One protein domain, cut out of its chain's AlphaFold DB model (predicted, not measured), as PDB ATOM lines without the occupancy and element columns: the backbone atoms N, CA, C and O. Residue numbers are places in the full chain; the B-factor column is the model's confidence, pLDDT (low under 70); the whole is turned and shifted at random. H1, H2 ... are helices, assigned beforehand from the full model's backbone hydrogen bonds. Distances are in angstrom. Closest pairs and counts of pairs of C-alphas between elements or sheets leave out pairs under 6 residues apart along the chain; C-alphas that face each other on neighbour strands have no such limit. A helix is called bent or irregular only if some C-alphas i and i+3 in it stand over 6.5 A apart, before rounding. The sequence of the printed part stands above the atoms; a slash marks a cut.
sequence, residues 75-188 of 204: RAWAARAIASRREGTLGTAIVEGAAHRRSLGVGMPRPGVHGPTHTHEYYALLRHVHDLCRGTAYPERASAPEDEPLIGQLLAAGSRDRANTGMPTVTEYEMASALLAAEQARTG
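This is residues 75 to 188 of the 204 residues of an uncharacterized protein of Streptomyces globisporus (UniProt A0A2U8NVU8). Five helices pack crosswise: H1 and H5 run the same way between H3 on one side and H4 on the other, and H2 packs on H3. Two long loops reach out from this body; residues 111 to 116 stick out free, and residues 158 to 171 fold back on themselves. The printed part has 114 residues, with H1 to H5 in chain order and no named strand: all helix. It is compact and rounded, radius of gyration of the C-alphas 14.5 A, spanning 40 by 39 by 31 A.

H1, residues 75 to 86, begins at C-alpha 75 (34.025, 7.597, -16.265) and is 16.4 A long. H2 is residues 90 to 103, 20.1 A; H3 is residues 120 to 135, 22.3 A. H4, residues 145 to 157, 19.9 A, is only just irregular: C-alphas 146 and 149 are 6.7 A apart. H5, residues 172 to 186, 21.0 A, ends at C-alpha 186 (32.013, 5.887, 7.198).

H1 is the hub, touching the other four helices. It touches H4 at a steep tilt of 61 degrees, closest C-alphas Ala 78 and Ile 151, 5.4 A. H1 touches H3 with residues 76 to 81 alone, closest C-alphas Ala 81 and Val 129, 5.7 A. H2 touches H3 at a steep tilt of 62 degrees, closest C-alphas Ala 98 and His 120, 4.7 A. H2 and H4 are apart. O i to N i+4 pairs are within hydrogen-bond range throughout H1, H2, H3 and H5, and in 7 of 9 in H4.

C-alphas 103 and 166, the farthest apart, are 42.8 A apart. The printed part has no cut. The links H2 to H3 and H4 to H5 are long. pLDDT is under 70 at residues 109 to 117, 160 to 168 and 186 to 188.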
ATOM      1  N   ARG A  75      32.694   7.994 -16.733       95.19
ATOM      2  CA  ARG A  75      34.025   7.597 -16.265       95.19
ATOM      3  C   ARG A  75      34.790   8.779 -15.679       95.19
ATOM      4  O   ARG A  75      35.354   8.625 -14.601       95.19
ATOM      5  N   ALA A  76      34.761   9.945 -16.330       95.31
ATOM      6  CA  ALA A  76      35.339  11.173 -15.787       95.31
ATOM      7  C   ALA A  76      34.739  11.495 -14.415       95.31
ATOM      8  O   ALA A  76      35.472  11.681 -13.445       95.31
ATOM      9  N   TRP A  77      33.408  11.461 -14.314       96.12
ATOM     10  CA  TRP A  77      32.710  11.692 -13.053       96.12
ATOM     11  C   TRP A  77      33.184  10.725 -11.958       96.12
ATOM     12  O   TRP A  77      33.606  11.156 -10.884       96.12
ATOM     13  N   ALA A  78      33.198   9.419 -12.243       97.31
ATOM     14  CA  ALA A  78      33.640   8.405 -11.290       97.31
ATOM     15  C   ALA A  78      35.111   8.589 -10.874       97.31
ATOM     16  O   ALA A  78      35.415   8.567  -9.683       97.31
ATOM     17  N   ALA A  79      36.016   8.825 -11.827       97.88
ATOM     18  CA  ALA A  79      37.438   9.040 -11.565       97.88
ATOM     19  C   ALA A  79      37.690  10.248 -10.659       97.88
ATOM     20  O   ALA A  79      38.426  10.144  -9.676       97.88
ATOM     21  N   ARG A  80      37.037  11.381 -10.939       97.88
ATOM     22  CA  ARG A  80      37.192  12.597 -10.132       97.88
ATOM     23  C   ARG A  80      36.569  12.451  -8.742       97.88
ATOM     24  O   ARG A  80      37.161  12.900  -7.761       97.88
ATOM     25  N   ALA A  81      35.425  11.776  -8.634       97.81
ATOM     26  CA  ALA A  81      34.788  11.500  -7.351       97.81
ATOM     27  C   ALA A  81      35.653  10.603  -6.449       97.81
ATOM     28  O   ALA A  81      35.836  10.903  -5.268       97.81
ATOM     29  N   ILE A  82      36.225   9.526  -7.003       98.19
ATOM     30  CA  ILE A  82      37.115   8.619  -6.265       98.19
ATOM     31  C   ILE A  82      38.412   9.320  -5.855       98.19
ATOM     32  O   ILE A  82      38.809   9.199  -4.697       98.19
ATOM     33  N   ALA A  83      39.020  10.112  -6.743       98.00
ATOM     34  CA  ALA A  83      40.206  10.894  -6.402       98.00
ATOM     35  C   ALA A  83      39.934  11.857  -5.231       98.00
ATOM     36  O   ALA A  83      40.642  11.824  -4.227       98.00
ATOM     37  N   SER A  84      38.840  12.628  -5.295       97.94
ATOM     38  CA  SER A  84      38.438  13.540  -4.213       97.94
ATOM     39  C   SER A  84      38.146  12.809  -2.899       97.94
ATOM     40  O   SER A  84      38.455  13.309  -1.815       97.94
ATOM     41  N   ARG A  85      37.582  11.598  -2.974       96.25
ATOM     42  CA  ARG A  85      37.362  10.740  -1.807       96.25
ATOM     43  C   ARG A  85      38.676  10.262  -1.189       96.25
ATOM     44  O   ARG A  85      38.807  10.288   0.033       96.25
ATOM     45  N   ARG A  86      39.631   9.809  -2.008       95.88
ATOM     46  CA  ARG A  86      40.966   9.364  -1.566       95.88
ATOM     47  C   ARG A  86      41.740  10.511  -0.918       95.88
ATOM     48  O   ARG A  86      42.373  10.313   0.110       95.88
ATOM     49  N   GLU A  87      41.635  11.709  -1.485       96.12
ATOM     50  CA  GLU A  87      42.275  12.935  -0.988       96.12
ATOM     51  C   GLU A  87      41.575  13.535   0.242       96.12
ATOM     52  O   GLU A  87      42.061  14.508   0.812       96.12
ATOM     53  N   GLY A  88      40.437  12.974   0.668       94.81
ATOM     54  CA  GLY A  88      39.694  13.435   1.843       94.81
ATOM     55  C   GLY A  88      38.950  14.761   1.649       94.81
ATOM     56  O   GLY A  88      38.441  15.318   2.617       94.81
ATOM     57  N   THR A  89      38.848  15.271   0.418       96.50
ATOM     58  CA  THR A  89      38.197  16.558   0.117       96.50
ATOM     59  C   THR A  89      36.686  16.431  -0.083       96.50
ATOM     60  O   THR A  89      35.950  17.400   0.103       96.50
ATOM     61  N   LEU A  90      36.208  15.228  -0.418       96.25
ATOM     62  CA  LEU A  90      34.815  14.981  -0.786       96.25
ATOM     63  C   LEU A  90      33.822  15.322   0.336       96.25
ATOM     64  O   LEU A  90      32.844  16.028   0.100       96.25
ATOM     65  N   GLY A  91      34.069  14.840   1.558       95.06
ATOM     66  CA  GLY A  91      33.160  15.036   2.694       95.06
ATOM     67  C   GLY A  91      32.973  16.514   3.050       95.06
ATOM     68  O   GLY A  91      31.841  16.982   3.178       95.06
ATOM     69  N   THR A  92      34.074  17.265   3.128       95.88
ATOM     70  CA  THR A  92      34.048  18.712   3.388       95.88
ATOM     71  C   THR A  92      33.280  19.458   2.300       95.88
ATOM     72  O   THR A  92      32.379  20.234   2.617       95.88
ATOM     73  N   ALA A  93      33.545  19.160   1.024       96.75
ATOM     74  CA  ALA A  93      32.858  19.804  -0.096       96.75
ATOM     75  C   ALA A  93      31.337  19.556  -0.087       96.75
ATOM     76  O   ALA A  93      30.552  20.462  -0.384       96.75
ATOM     77  N   ILE A  94      30.903  18.350   0.301       95.44
ATOM     78  CA  ILE A  94      29.481  18.020   0.461       95.44
ATOM     79  C   ILE A  94      28.847  18.882   1.558       95.44
ATOM     80  O   ILE A  94      27.793  19.481   1.331       95.44
ATOM     81  N   VAL A  95      29.475  18.959   2.735       95.38
ATOM     82  CA  VAL A  95      28.944  19.702   3.890       95.38
ATOM     83  C   VAL A  95      28.873  21.201   3.596       95.38
ATOM     84  O   VAL A  95      27.818  21.813   3.775       95.38
ATOM     85  N   GLU A  96      29.960  21.787   3.095       96.06
ATOM     86  CA  GLU A  96      30.034  23.214   2.762       96.06
ATOM     87  C   GLU A  96      29.061  23.581   1.639       96.06
ATOM     88  O   GLU A  96      28.299  24.546   1.752       96.06
ATOM     89  N   GLY A  97      29.015  22.776   0.574       94.44
ATOM     90  CA  GLY A  97      28.088  22.985  -0.531       94.44
ATOM     91  C   GLY A  97      26.628  22.882  -0.087       94.44
ATOM     92  O   GLY A  97      25.795  23.693  -0.504       94.44
ATOM     93  N   ALA A  98      26.306  21.936   0.797       94.00
ATOM     94  CA  ALA A  98      24.962  21.791   1.337       94.00
ATOM     95  C   ALA A  98      24.575  22.982   2.229       94.00
ATOM     96  O   ALA A  98      23.476  23.523   2.082       94.00
ATOM     97  N   ALA A  99      25.474  23.434   3.109       94.69
ATOM     98  CA  ALA A  99      25.275  24.623   3.938       94.69
ATOM     99  C   ALA A  99      25.054  25.883   3.087       94.69
ATOM    100  O   ALA A  99      24.103  26.629   3.322       94.69
ATOM    101  N   HIS A 100      25.852  26.072   2.035       93.12
ATOM    102  CA  HIS A 100      25.700  27.191   1.109       93.12
ATOM    103  C   HIS A 100      24.353  27.165   0.364       93.12
ATOM    104  O   HIS A 100      23.682  28.188   0.224       93.12
ATOM    105  N   ARG A 101      23.892  25.989  -0.083       91.00
ATOM    106  CA  ARG A 101      22.561  25.867  -0.709       91.00
ATOM    107  C   ARG A 101      21.436  26.223   0.265       91.00
ATOM    108  O   ARG A 101      20.478  26.876  -0.145       91.00
ATOM    109  N   ARG A 102      21.562  25.826   1.537       90.75
ATOM    110  CA  ARG A 102      20.615  26.203   2.598       90.75
ATOM    111  C   ARG A 102      20.615  27.711   2.840       90.75
ATOM    112  O   ARG A 102      19.538  28.293   2.914       90.75
ATOM    113  N   SER A 103      21.784  28.358   2.900       92.19
ATOM    114  CA  SER A 103      21.871  29.811   3.129       92.19
ATOM    115  C   SER A 103      21.254  30.638   2.002       92.19
ATOM    116  O   SER A 103      20.768  31.736   2.242       92.19
ATOM    117  N   LEU A 104      21.241  30.107   0.776       90.75
ATOM    118  CA  LEU A 104      20.582  30.735  -0.371       90.75
ATOM    119  C   LEU A 104      19.056  30.527  -0.394       90.75
ATOM    120  O   LEU A 104      18.394  31.013  -1.308       90.75
ATOM    121  N   GLY A 105      18.486  29.782   0.562       86.38
ATOM    122  CA  GLY A 105      17.051  29.485   0.597       86.38
ATOM    123  C   GLY A 105      16.572  28.633  -0.582       86.38
ATOM    124  O   GLY A 105      15.392  28.671  -0.931       86.38
ATOM    125  N   VAL A 106      17.471  27.879  -1.227       80.88
ATOM    126  CA  VAL A 106      17.118  27.042  -2.380       80.88
ATOM    127  C   VAL A 106      16.195  25.925  -1.909       80.88
ATOM    128  O   VAL A 106      16.628  25.008  -1.216       80.88
ATOM    129  N   GLY A 107      14.918  25.998  -2.287       71.44
ATOM    130  CA  GLY A 107      13.939  24.967  -1.960       71.44
ATOM    131  C   GLY A 107      14.325  23.608  -2.546       71.44
ATOM    132  O   GLY A 107      14.834  23.515  -3.665       71.44
ATOM    133  N   MET A 108      14.068  22.543  -1.791       75.00
ATOM    134  CA  MET A 108      14.236  21.181  -2.287       75.00
ATOM    135  C   MET A 108      13.103  20.821  -3.259       75.00
ATOM    136  O   MET A 108      11.965  21.258  -3.048       75.00
ATOM    137  N   PRO A 109      13.367  20.024  -4.317       65.31
ATOM    138  CA  PRO A 109      12.300  19.492  -5.155       65.31
ATOM    139  C   PRO A 109      11.285  18.744  -4.286       65.31
ATOM    140  O   PRO A 109      11.665  18.053  -3.339       65.31
ATOM    141  N   ARG A 110       9.987  18.888  -4.585       58.12
ATOM    142  CA  ARG A 110       8.931  18.260  -3.780       58.12
ATOM    143  C   ARG A 110       9.139  16.735  -3.712       58.12
ATOM    144  O   ARG A 110       9.303  16.113  -4.769       58.12
ATOM    145  N   PRO A 111       9.090  16.122  -2.512       48.12
ATOM    146  CA  PRO A 111       9.117  14.670  -2.369       48.12
ATOM    147  C   PRO A 111       7.970  14.060  -3.184       48.12
ATOM    148  O   PRO A 111       6.817  14.440  -3.002       48.12
ATOM    149  N   GLY A 112       8.291  13.167  -4.122       45.75
ATOM    150  CA  GLY A 112       7.303  12.471  -4.959       45.75
ATOM    151  C   GLY A 112       7.539  12.560  -6.469       45.75
ATOM    152  O   GLY A 112       7.110  11.663  -7.180       45.75
ATOM    153  N   VAL A 113       8.268  13.570  -6.964       53.12
ATOM    154  CA  VAL A 113       8.576  13.684  -8.412       53.12
ATOM    155  C   VAL A 113       9.962  13.127  -8.755       53.12
ATOM    156  O   VAL A 113      10.165  12.589  -9.838       53.12
ATOM    157  N   HIS A 114      10.913  13.200  -7.816       51.19
ATOM    158  CA  HIS A 114      12.313  12.826  -8.060       51.19
ATOM    159  C   HIS A 114      12.886  11.817  -7.042       51.19
ATOM    160  O   HIS A 114      14.052  11.460  -7.118       51.19
ATOM    161  N   GLY A 115      12.076  11.284  -6.121       50.94
ATOM    162  CA  GLY A 115      12.513  10.275  -5.141       50.94
ATOM    163  C   GLY A 115      13.307  10.829  -3.936       50.94
ATOM    164  O   GLY A 115      13.700  11.997  -3.936       50.94
ATOM    165  N   PRO A 116      13.515  10.008  -2.885       52.47
ATOM    166  CA  PRO A 116      14.011  10.430  -1.563       52.47
ATOM    167  C   PRO A 116      15.506  10.801  -1.498       52.47
ATOM    168  O   PRO A 116      15.974  11.252  -0.457       52.47
ATOM    169  N   THR A 117      16.266  10.627  -2.580       59.44
ATOM    170  CA  THR A 117      17.728  10.827  -2.631       59.44
ATOM    171  C   THR A 117      18.169  12.253  -2.968       59.44
ATOM    172  O   THR A 117      19.345  12.579  -2.833       59.44
ATOM    173  N   HIS A 118      17.248  13.133  -3.362       75.25
ATOM    174  CA  HIS A 118      17.569  14.519  -3.693       75.25
ATOM    175  C   HIS A 118      17.640  15.360  -2.416       75.25
ATOM    176  O   HIS A 118      16.644  15.955  -2.019       75.25
ATOM    177  N   THR A 119      18.810  15.395  -1.773       86.25
ATOM    178  CA  THR A 119      19.151  16.250  -0.616       86.25
ATOM    179  C   THR A 119      20.064  17.417  -1.023       86.25
ATOM    180  O   THR A 119      20.555  17.479  -2.154       86.25
ATOM    181  N   HIS A 120      20.312  18.381  -0.128       90.44
ATOM    182  CA  HIS A 120      21.299  19.435  -0.399       90.44
ATOM    183  C   HIS A 120      22.705  18.852  -0.592       90.44
ATOM    184  O   HIS A 120      23.433  19.309  -1.470       90.44
ATOM    185  N   GLU A 121      23.044  17.825   0.185       92.56
ATOM    186  CA  GLU A 121      24.289  17.060   0.123       92.56
ATOM    187  C   GLU A 121      24.456  16.368  -1.230       92.56
ATOM    188  O   GLU A 121      25.527  16.421  -1.825       92.56
ATOM    189  N   TYR A 122      23.381  15.786  -1.757       91.69
ATOM    190  CA  TYR A 122      23.378  15.167  -3.077       91.69
ATOM    191  C   TYR A 122      23.721  16.165  -4.191       91.69
ATOM    192  O   TYR A 122      24.598  15.918  -5.017       91.69
ATOM    193  N   TYR A 123      23.083  17.338  -4.192       90.50
ATOM    194  CA  TYR A 123      23.393  18.375  -5.179       90.50
ATOM    195  C   TYR A 123      24.771  19.010  -4.966       90.50
ATOM    196  O   TYR A 123      25.400  19.430  -5.938       90.50
ATOM    197  N   ALA A 124      25.238  19.099  -3.719       94.44
ATOM    198  CA  ALA A 124      26.589  19.548  -3.410       94.44
ATOM    199  C   ALA A 124      27.635  18.579  -3.979       94.44
ATOM    200  O   ALA A 124      28.562  19.027  -4.646       94.44
ATOM    201  N   LEU A 125      27.427  17.268  -3.803       95.44
ATOM    202  CA  LEU A 125      28.257  16.216  -4.385       95.44
ATOM    203  C   LEU A 125      28.316  16.320  -5.914       95.44
ATOM    204  O   LEU A 125      29.405  16.388  -6.480       95.44
ATOM    205  N   LEU A 126      27.157  16.368  -6.582       93.81
ATOM    206  CA  LEU A 126      27.094  16.469  -8.044       93.81
ATOM    207  C   LEU A 126      27.845  17.699  -8.559       93.81
ATOM    208  O   LEU A 126      28.650  17.583  -9.482       93.81
ATOM    209  N   ARG A 127      27.608  18.865  -7.944       94.38
ATOM    210  CA  ARG A 127      28.275  20.107  -8.344       94.38
ATOM    211  C   ARG A 127      29.785  20.018  -8.152       94.38
ATOM    212  O   ARG A 127      30.518  20.326  -9.080       94.38
ATOM    213  N   HIS A 128      30.231  19.556  -6.985       97.44
ATOM    214  CA  HIS A 128      31.653  19.413  -6.671       97.44
ATOM    215  C   HIS A 128      32.379  18.534  -7.690       97.44
ATOM    216  O   HIS A 128      33.392  18.941  -8.254       97.44
ATOM    217  N   VAL A 129      31.840  17.350  -7.992       97.06
ATOM    218  CA  VAL A 129      32.478  16.440  -8.955       97.06
ATOM    219  C   VAL A 129      32.446  17.015 -10.373       97.06
ATOM    220  O   VAL A 129      33.435  16.903 -11.094       97.06
ATOM    221  N   HIS A 130      31.364  17.687 -10.768       94.81
ATOM    222  CA  HIS A 130      31.298  18.369 -12.060       94.81
ATOM    223  C   HIS A 130      32.348  19.488 -12.178       94.81
ATOM    224  O   HIS A 130      33.009  19.608 -13.211       94.81
ATOM    225  N   ASP A 131      32.570  20.258 -11.112       95.69
ATOM    226  CA  ASP A 131      33.609  21.291 -11.072       95.69
ATOM    227  C   ASP A 131      35.016  20.670 -11.162       95.69
ATOM    228  O   ASP A 131      35.858  21.167 -11.913       95.69
ATOM    229  N   LEU A 132      35.257  19.522 -10.511       96.62
ATOM    230  CA  LEU A 132      36.504  18.761 -10.673       96.62
ATOM    231  C   LEU A 132      36.698  18.263 -12.111       96.62
ATOM    232  O   LEU A 132      37.798  18.384 -12.655       96.62
ATOM    233  N   CYS A 133      35.651  17.732 -12.749       94.94
ATOM    234  CA  CYS A 133      35.693  17.324 -14.155       94.94
ATOM    235  C   CYS A 133      36.049  18.508 -15.056       94.94
ATOM    236  O   CYS A 133      36.912  18.379 -15.919       94.94
ATOM    237  N   ARG A 134      35.449  19.683 -14.827       92.31
ATOM    238  CA  ARG A 134      35.751  20.912 -15.574       92.31
ATOM    239  C   ARG A 134      37.175  21.415 -15.348       92.31
ATOM    240  O   ARG A 134      37.788  21.871 -16.306       92.31
ATOM    241  N   GLY A 135      37.693  21.319 -14.127       94.62
ATOM    242  CA  GLY A 135      39.019  21.821 -13.756       94.62
ATOM    243  C   GLY A 135      40.185  20.872 -14.048       94.62
ATOM    244  O   GLY A 135      41.334  21.299 -13.997       94.62
ATOM    245  N   THR A 136      39.925  19.602 -14.367       95.50
ATOM    246  CA  THR A 136      40.985  18.595 -14.547       95.50
ATOM    247  C   THR A 136      41.258  18.316 -16.023       95.50
ATOM    248  O   THR A 136      40.328  18.090 -16.797       95.50
ATOM    249  N   ALA A 137      42.527  18.304 -16.434       94.94
ATOM    250  CA  ALA A 137      42.929  17.752 -17.727       94.94
ATOM    251  C   ALA A 137      42.898  16.215 -17.671       94.94
ATOM    252  O   ALA A 137      43.327  15.629 -16.683       94.94
ATOM    253  N   TYR A 138      42.407  15.582 -18.734       94.75
ATOM    254  CA  TYR A 138      42.237  14.133 -18.857       94.75
ATOM    255  C   TYR A 138      41.453  13.505 -17.686       94.75
ATOM    256  O   TYR A 138      41.974  12.651 -16.960       94.75
ATOM    257  N   PRO A 139      40.209  13.967 -17.438       95.25
ATOM    258  CA  PRO A 139      39.478  13.631 -16.225       95.25
ATOM    259  C   PRO A 139      39.057  12.157 -16.134       95.25
ATOM    260  O   PRO A 139      38.752  11.711 -15.028       95.25
ATOM    261  N   GLU A 140      39.047  11.395 -17.237       95.19
ATOM    262  CA  GLU A 140      38.700   9.962 -17.222       95.19
ATOM    263  C   GLU A 140      39.804   9.065 -16.669       95.19
ATOM    264  O   GLU A 140      39.547   7.917 -16.289       95.19
ATOM    265  N   ARG A 141      41.040   9.564 -16.643       94.69
ATOM    266  CA  ARG A 141      42.189   8.813 -16.146       94.69
ATOM    267  C   ARG A 141      42.106   8.721 -14.633       94.69
ATOM    268  O   ARG A 141      41.732   9.691 -13.978       94.69
ATOM    269  N   ALA A 142      42.461   7.581 -14.056       96.31
ATOM    270  CA  ALA A 142      42.622   7.487 -12.613       96.31
ATOM    271  C   ALA A 142      43.753   8.418 -12.145       96.31
ATOM    272  O   ALA A 142      44.805   8.489 -12.780       96.31
ATOM    273  N   SER A 143      43.541   9.144 -11.041       95.19
ATOM    274  CA  SER A 143      44.606   9.974 -10.454       95.19
ATOM    275  C   SER A 143      45.720   9.122  -9.841       95.19
ATOM    276  O   SER A 143      46.865   9.564  -9.796       95.19
ATOM    277  N   ALA A 144      45.390   7.913  -9.382       95.50
ATOM    278  CA  ALA A 144      46.341   6.911  -8.927       95.50
ATOM    279  C   ALA A 144      45.903   5.509  -9.402       95.50
ATOM    280  O   ALA A 144      44.697   5.265  -9.487       95.50
ATOM    281  N   PRO A 145      46.822   4.574  -9.717       95.81
ATOM    282  CA  PRO A 145      46.459   3.236 -10.202       95.81
ATOM    283  C   PRO A 145      45.503   2.472  -9.272       95.81
ATOM    284  O   PRO A 145      44.640   1.729  -9.736       95.81
ATOM    285  N   GLU A 146      45.615   2.683  -7.961       94.81
ATOM    286  CA  GLU A 146      44.732   2.113  -6.943       94.81
ATOM    287  C   GLU A 146      43.283   2.633  -6.990       94.81
ATOM    288  O   GLU A 146      42.401   2.008  -6.395       94.81
ATOM    289  N   ASP A 147      43.006   3.730  -7.706       96.88
ATOM    290  CA  ASP A 147      41.650   4.262  -7.875       96.88
ATOM    291  C   ASP A 147      40.837   3.424  -8.887       96.88
ATOM    292  O   ASP A 147      39.612   3.367  -8.782       96.88
ATOM    293  N   GLU A 148      41.477   2.722  -9.833       97.44
ATOM    294  CA  GLU A 148      40.792   1.990 -10.920       97.44
ATOM    295  C   GLU A 148      39.739   0.974 -10.436       97.44
ATOM    296  O   GLU A 148      38.605   1.007 -10.931       97.44
ATOM    297  N   PRO A 149      40.016   0.107  -9.439       97.31
ATOM    298  CA  PRO A 149      39.001  -0.807  -8.919       97.31
ATOM    299  C   PRO A 149      37.793  -0.077  -8.320       97.31
ATOM    300  O   PRO A 149      36.660  -0.545  -8.449       97.31
ATOM    301  N   LEU A 150      38.013   1.068  -7.669       96.62
ATOM    302  CA  LEU A 150      36.951   1.860  -7.046       96.62
ATOM    303  C   LEU A 150      36.134   2.628  -8.090       96.62
ATOM    304  O   LEU A 150      34.915   2.724  -7.956       96.62
ATOM    305  N   ILE A 151      36.781   3.114  -9.153       96.94
ATOM    306  CA  ILE A 151      36.121   3.712 -10.320       96.94
ATOM    307  C   ILE A 151      35.192   2.680 -10.965       96.94
ATOM    308  O   ILE A 151      34.017   2.969 -11.194       96.94
ATOM    309  N   GLY A 152      35.684   1.457 -11.189       95.50
ATOM    310  CA  GLY A 152      34.883   0.355 -11.725       95.50
ATOM    311  C   GLY A 152      33.681   0.003 -10.842       95.50
ATOM    312  O   GLY A 152      32.570  -0.151 -11.348       95.50
ATOM    313  N   GLN A 153      33.869  -0.059  -9.518       95.06
ATOM    314  CA  GLN A 153      32.774  -0.298  -8.567       95.06
ATOM    315  C   GLN A 153      31.719   0.809  -8.602       95.06
ATOM    316  O   GLN A 153      30.525   0.517  -8.563       95.06
ATOM    317  N   LEU A 154      32.142   2.070  -8.685       95.38
ATOM    318  CA  LEU A 154      31.229   3.204  -8.726       95.38
ATOM    319  C   LEU A 154      30.424   3.234 -10.032       95.38
ATOM    320  O   LEU A 154      29.208   3.400  -9.987       95.38
ATOM    321  N   LEU A 155      31.065   2.976 -11.176       94.75
ATOM    322  CA  LEU A 155      30.382   2.826 -12.467       94.75
ATOM    323  C   LEU A 155      29.357   1.681 -12.446       94.75
ATOM    324  O   LEU A 155      28.232   1.844 -12.924       94.75
ATOM    325  N   ALA A 156      29.718   0.541 -11.850       91.06
ATOM    326  CA  ALA A 156      28.806  -0.586 -11.685       91.06
ATOM    327  C   ALA A 156      27.617  -0.230 -10.779       91.06
ATOM    328  O   ALA A 156      26.481  -0.554 -11.109       91.06
ATOM    329  N   ALA A 157      27.849   0.492  -9.679       88.88
ATOM    330  CA  ALA A 157      26.783   0.971  -8.798       88.88
ATOM    331  C   ALA A 157      25.866   2.002  -9.483       88.88
ATOM    332  O   ALA A 157      24.677   2.061  -9.187       88.88
ATOM    333  N   GLY A 158      26.407   2.783 -10.422       84.38
ATOM    334  CA  GLY A 158      25.650   3.726 -11.243       84.38
ATOM    335  C   GLY A 158      24.845   3.093 -12.380       84.38
ATOM    336  O   GLY A 158      24.117   3.809 -13.070       84.38
ATOM    337  N   SER A 159      24.999   1.787 -12.613       84.69
ATOM    338  CA  SER A 159      24.329   1.059 -13.689       84.69
ATOM    339  C   SER A 159      22.934   0.617 -13.251       84.69
ATOM    340  O   SER A 159      22.792  -0.144 -12.296       84.69
ATOM    341  N   ARG A 160      21.896   1.033 -13.985       69.75
ATOM    342  CA  ARG A 160      20.555   0.436 -13.881       69.75
ATOM    343  C   ARG A 160      20.225  -0.355 -15.131       69.75
ATOM    344  O   ARG A 160      20.446   0.125 -16.243       69.75
ATOM    345  N   ASP A 161      19.636  -1.527 -14.928       61.59
ATOM    346  CA  ASP A 161      19.038  -2.294 -16.010       61.59
ATOM    347  C   ASP A 161      17.706  -1.633 -16.389       61.59
ATOM    348  O   ASP A 161      16.776  -1.550 -15.582       61.59
ATOM    349  N   ARG A 162      17.619  -1.066 -17.596       56.34
ATOM    350  CA  ARG A 162      16.345  -0.548 -18.100       56.34
ATOM    351  C   ARG A 162      15.558  -1.726 -18.651       56.34
ATOM    352  O   ARG A 162      15.861  -2.203 -19.746       56.34
ATOM    353  N   ALA A 163      14.495  -2.097 -17.938       51.75
ATOM    354  CA  ALA A 163      13.579  -3.188 -18.284       51.75
ATOM    355  C   ALA A 163      13.072  -3.175 -19.745       51.75
ATOM    356  O   ALA A 163      12.678  -4.215 -20.257       51.75
ATOM    357  N   ASN A 164      13.129  -2.033 -20.443       49.91
ATOM    358  CA  ASN A 164      12.586  -1.873 -21.794       49.91
ATOM    359  C   ASN A 164      13.625  -1.639 -22.909       49.91
ATOM    360  O   ASN A 164      13.228  -1.479 -24.058       49.91
ATOM    361  N   THR A 165      14.934  -1.592 -22.617       56.94
ATOM    362  CA  THR A 165      15.965  -1.364 -23.661       56.94
ATOM    363  C   THR A 165      17.121  -2.361 -23.649       56.94
ATOM    364  O   THR A 165      17.927  -2.326 -24.575       56.94
ATOM    365  N   GLY A 166      17.233  -3.228 -22.633       54.09
ATOM    366  CA  GLY A 166      18.265  -4.279 -22.552       54.09
ATOM    367  C   GLY A 166      19.715  -3.776 -22.475       54.09
ATOM    368  O   GLY A 166      20.647  -4.573 -22.495       54.09
ATOM    369  N   MET A 167      19.911  -2.457 -22.399       52.00
ATOM    370  CA  MET A 167      21.211  -1.805 -22.286       52.00
ATOM    371  C   MET A 167      21.281  -1.099 -20.929       52.00
ATOM    372  O   MET A 167      20.452  -0.210 -20.684       52.00
ATOM    373  N   PRO A 168      22.247  -1.451 -20.062       60.53
ATOM    374  CA  PRO A 168      22.451  -0.745 -18.811       60.53
ATOM    375  C   PRO A 168      22.805   0.714 -19.101       60.53
ATOM    376  O   PRO A 168      23.735   0.997 -19.858       60.53
ATOM    377  N   THR A 169      22.081   1.653 -18.494       74.62
ATOM    378  CA  THR A 169      22.447   3.074 -18.552       74.62
ATOM    379  C   THR A 169      23.125   3.461 -17.250       74.62
ATOM    380  O   THR A 169      22.497   3.401 -16.190       74.62
ATOM    381  N   VAL A 170      24.395   3.862 -17.336       78.88
ATOM    382  CA  VAL A 170      25.130   4.455 -16.213       78.88
ATOM    383  C   VAL A 170      24.755   5.928 -16.109       78.88
ATOM    384  O   VAL A 170      24.746   6.626 -17.126       78.88
ATOM    385  N   THR A 171      24.460   6.414 -14.904       85.50
ATOM    386  CA  THR A 171      24.202   7.845 -14.685       85.50
ATOM    387  C   THR A 171      24.944   8.375 -13.464       85.50
ATOM    388  O   THR A 171      25.076   7.685 -12.452       85.50
ATOM    389  N   GLU A 172      25.388   9.631 -13.541       88.50
ATOM    390  CA  GLU A 172      25.995  10.357 -12.417       88.50
ATOM    391  C   GLU A 172      25.080  10.439 -11.189       88.50
ATOM    392  O   GLU A 172      25.558  10.411 -10.062       88.50
ATOM    393  N   TYR A 173      23.765  10.460 -11.391       88.00
ATOM    394  CA  TYR A 173      22.762  10.526 -10.330       88.00
ATOM    395  C   TYR A 173      22.743   9.260  -9.457       88.00
ATOM    396  O   TYR A 173      22.708   9.326  -8.224       88.00
ATOM    397  N   GLU A 174      22.832   8.090 -10.090       88.44
ATOM    398  CA  GLU A 174      22.926   6.814  -9.377       88.44
ATOM    399  C   GLU A 174      24.290   6.659  -8.696       88.44
ATOM    400  O   GLU A 174      24.357   6.272  -7.529       88.44
ATOM    401  N   MET A 175      25.375   7.049  -9.378       92.69
ATOM    402  CA  MET A 175      26.715   7.063  -8.777       92.69
ATOM    403  C   MET A 175      26.779   7.988  -7.556       92.69
ATOM    404  O   MET A 175      27.312   7.599  -6.519       92.69
ATOM    405  N   ALA A 176      26.192   9.183  -7.639       92.62
ATOM    406  CA  ALA A 176      26.123  10.132  -6.536       92.62
ATOM    407  C   ALA A 176      25.331   9.571  -5.350       92.62
ATOM    408  O   ALA A 176      25.766   9.706  -4.209       92.62
ATOM    409  N   SER A 177      24.213   8.888  -5.609       90.06
ATOM    410  CA  SER A 177      23.424   8.231  -4.561       90.06
ATOM    411  C   SER A 177      24.231   7.138  -3.847       90.06
ATOM    412  O   SER A 177      24.289   7.115  -2.616       90.06
ATOM    413  N   ALA A 178      24.907   6.267  -4.606       90.81
ATOM    414  CA  ALA A 178      25.741   5.199  -4.056       90.81
ATOM    415  C   ALA A 178      26.935   5.744  -3.255       90.81
ATOM    416  O   ALA A 178      27.243   5.258  -2.163       90.81
ATOM    417  N   LEU A 179      27.594   6.780  -3.776       93.38
ATOM    418  CA  LEU A 179      28.749   7.397  -3.136       93.38
ATOM    419  C   LEU A 179      28.363   8.142  -1.854       93.38
ATOM    420  O   LEU A 179      29.044   7.995  -0.841       93.38
ATOM    421  N   LEU A 180      27.252   8.884  -1.864       92.00
ATOM    422  CA  LEU A 180      26.763   9.596  -0.683       92.00
ATOM    423  C   LEU A 180      26.406   8.626   0.452       92.00
ATOM    424  O   LEU A 180      26.782   8.865   1.600       92.00
ATOM    425  N   ALA A 181      25.755   7.502   0.137       89.12
ATOM    426  CA  ALA A 181      25.471   6.453   1.117       89.12
ATOM    427  C   ALA A 181      26.761   5.857   1.716       89.12
ATOM    428  O   ALA A 181      26.843   5.621   2.923       89.12
ATOM    429  N   ALA A 182      27.795   5.651   0.894       88.25
ATOM    430  CA  ALA A 182      29.086   5.141   1.354       88.25
ATOM    431  C   ALA A 182      29.846   6.131   2.252       88.25
ATOM    432  O   ALA A 182      30.537   5.697   3.175       88.25
ATOM    433  N   GLU A 183      29.724   7.437   2.006       87.56
ATOM    434  CA  GLU A 183      30.305   8.469   2.872       87.56
ATOM    435  C   GLU A 183      29.571   8.570   4.212       87.56
ATOM    436  O   GLU A 183      30.212   8.654   5.254       87.56
ATOM    437  N   GLN A 184      28.242   8.450   4.220       82.31
ATOM    438  CA  GLN A 184      27.458   8.437   5.461       82.31
ATOM    439  C   GLN A 184      27.749   7.203   6.328       82.31
ATOM    440  O   GLN A 184      27.799   7.307   7.552       82.31
ATOM    441  N   ALA A 185      27.992   6.043   5.708       76.81
ATOM    442  CA  ALA A 185      28.355   4.820   6.422       76.81
ATOM    443  C   ALA A 185      29.744   4.896   7.089       76.81
ATOM    444  O   ALA A 185      29.941   4.278   8.131       76.81
ATOM    445  N   ARG A 186      30.698   5.675   6.550       65.12
ATOM    446  CA  ARG A 186      32.013   5.887   7.198       65.12
ATOM    447  C   ARG A 186      31.903   6.611   8.530       65.12
ATOM    448  O   ARG A 186      32.695   6.348   9.427       65.12
ATOM    449  N   THR A 187      30.930   7.503   8.655       59.47
ATOM    450  CA  THR A 187      30.678   8.250   9.888       59.47
ATOM    451  C   THR A 187      30.056   7.366  10.981       59.47
ATOM    452  O   THR A 187      30.005   7.780  12.134       59.47
ATOM    453  N   GLY A 188      29.614   6.143  10.645       48.91
ATOM    454  CA  GLY A 188      29.063   5.156  11.577       48.91
ATOM    455  C   GLY A 188      29.806   3.815  11.542       48.91
ATOM    456  O   GLY A 188      29.360   2.891  10.881       48.91
TER     457      GLY A 188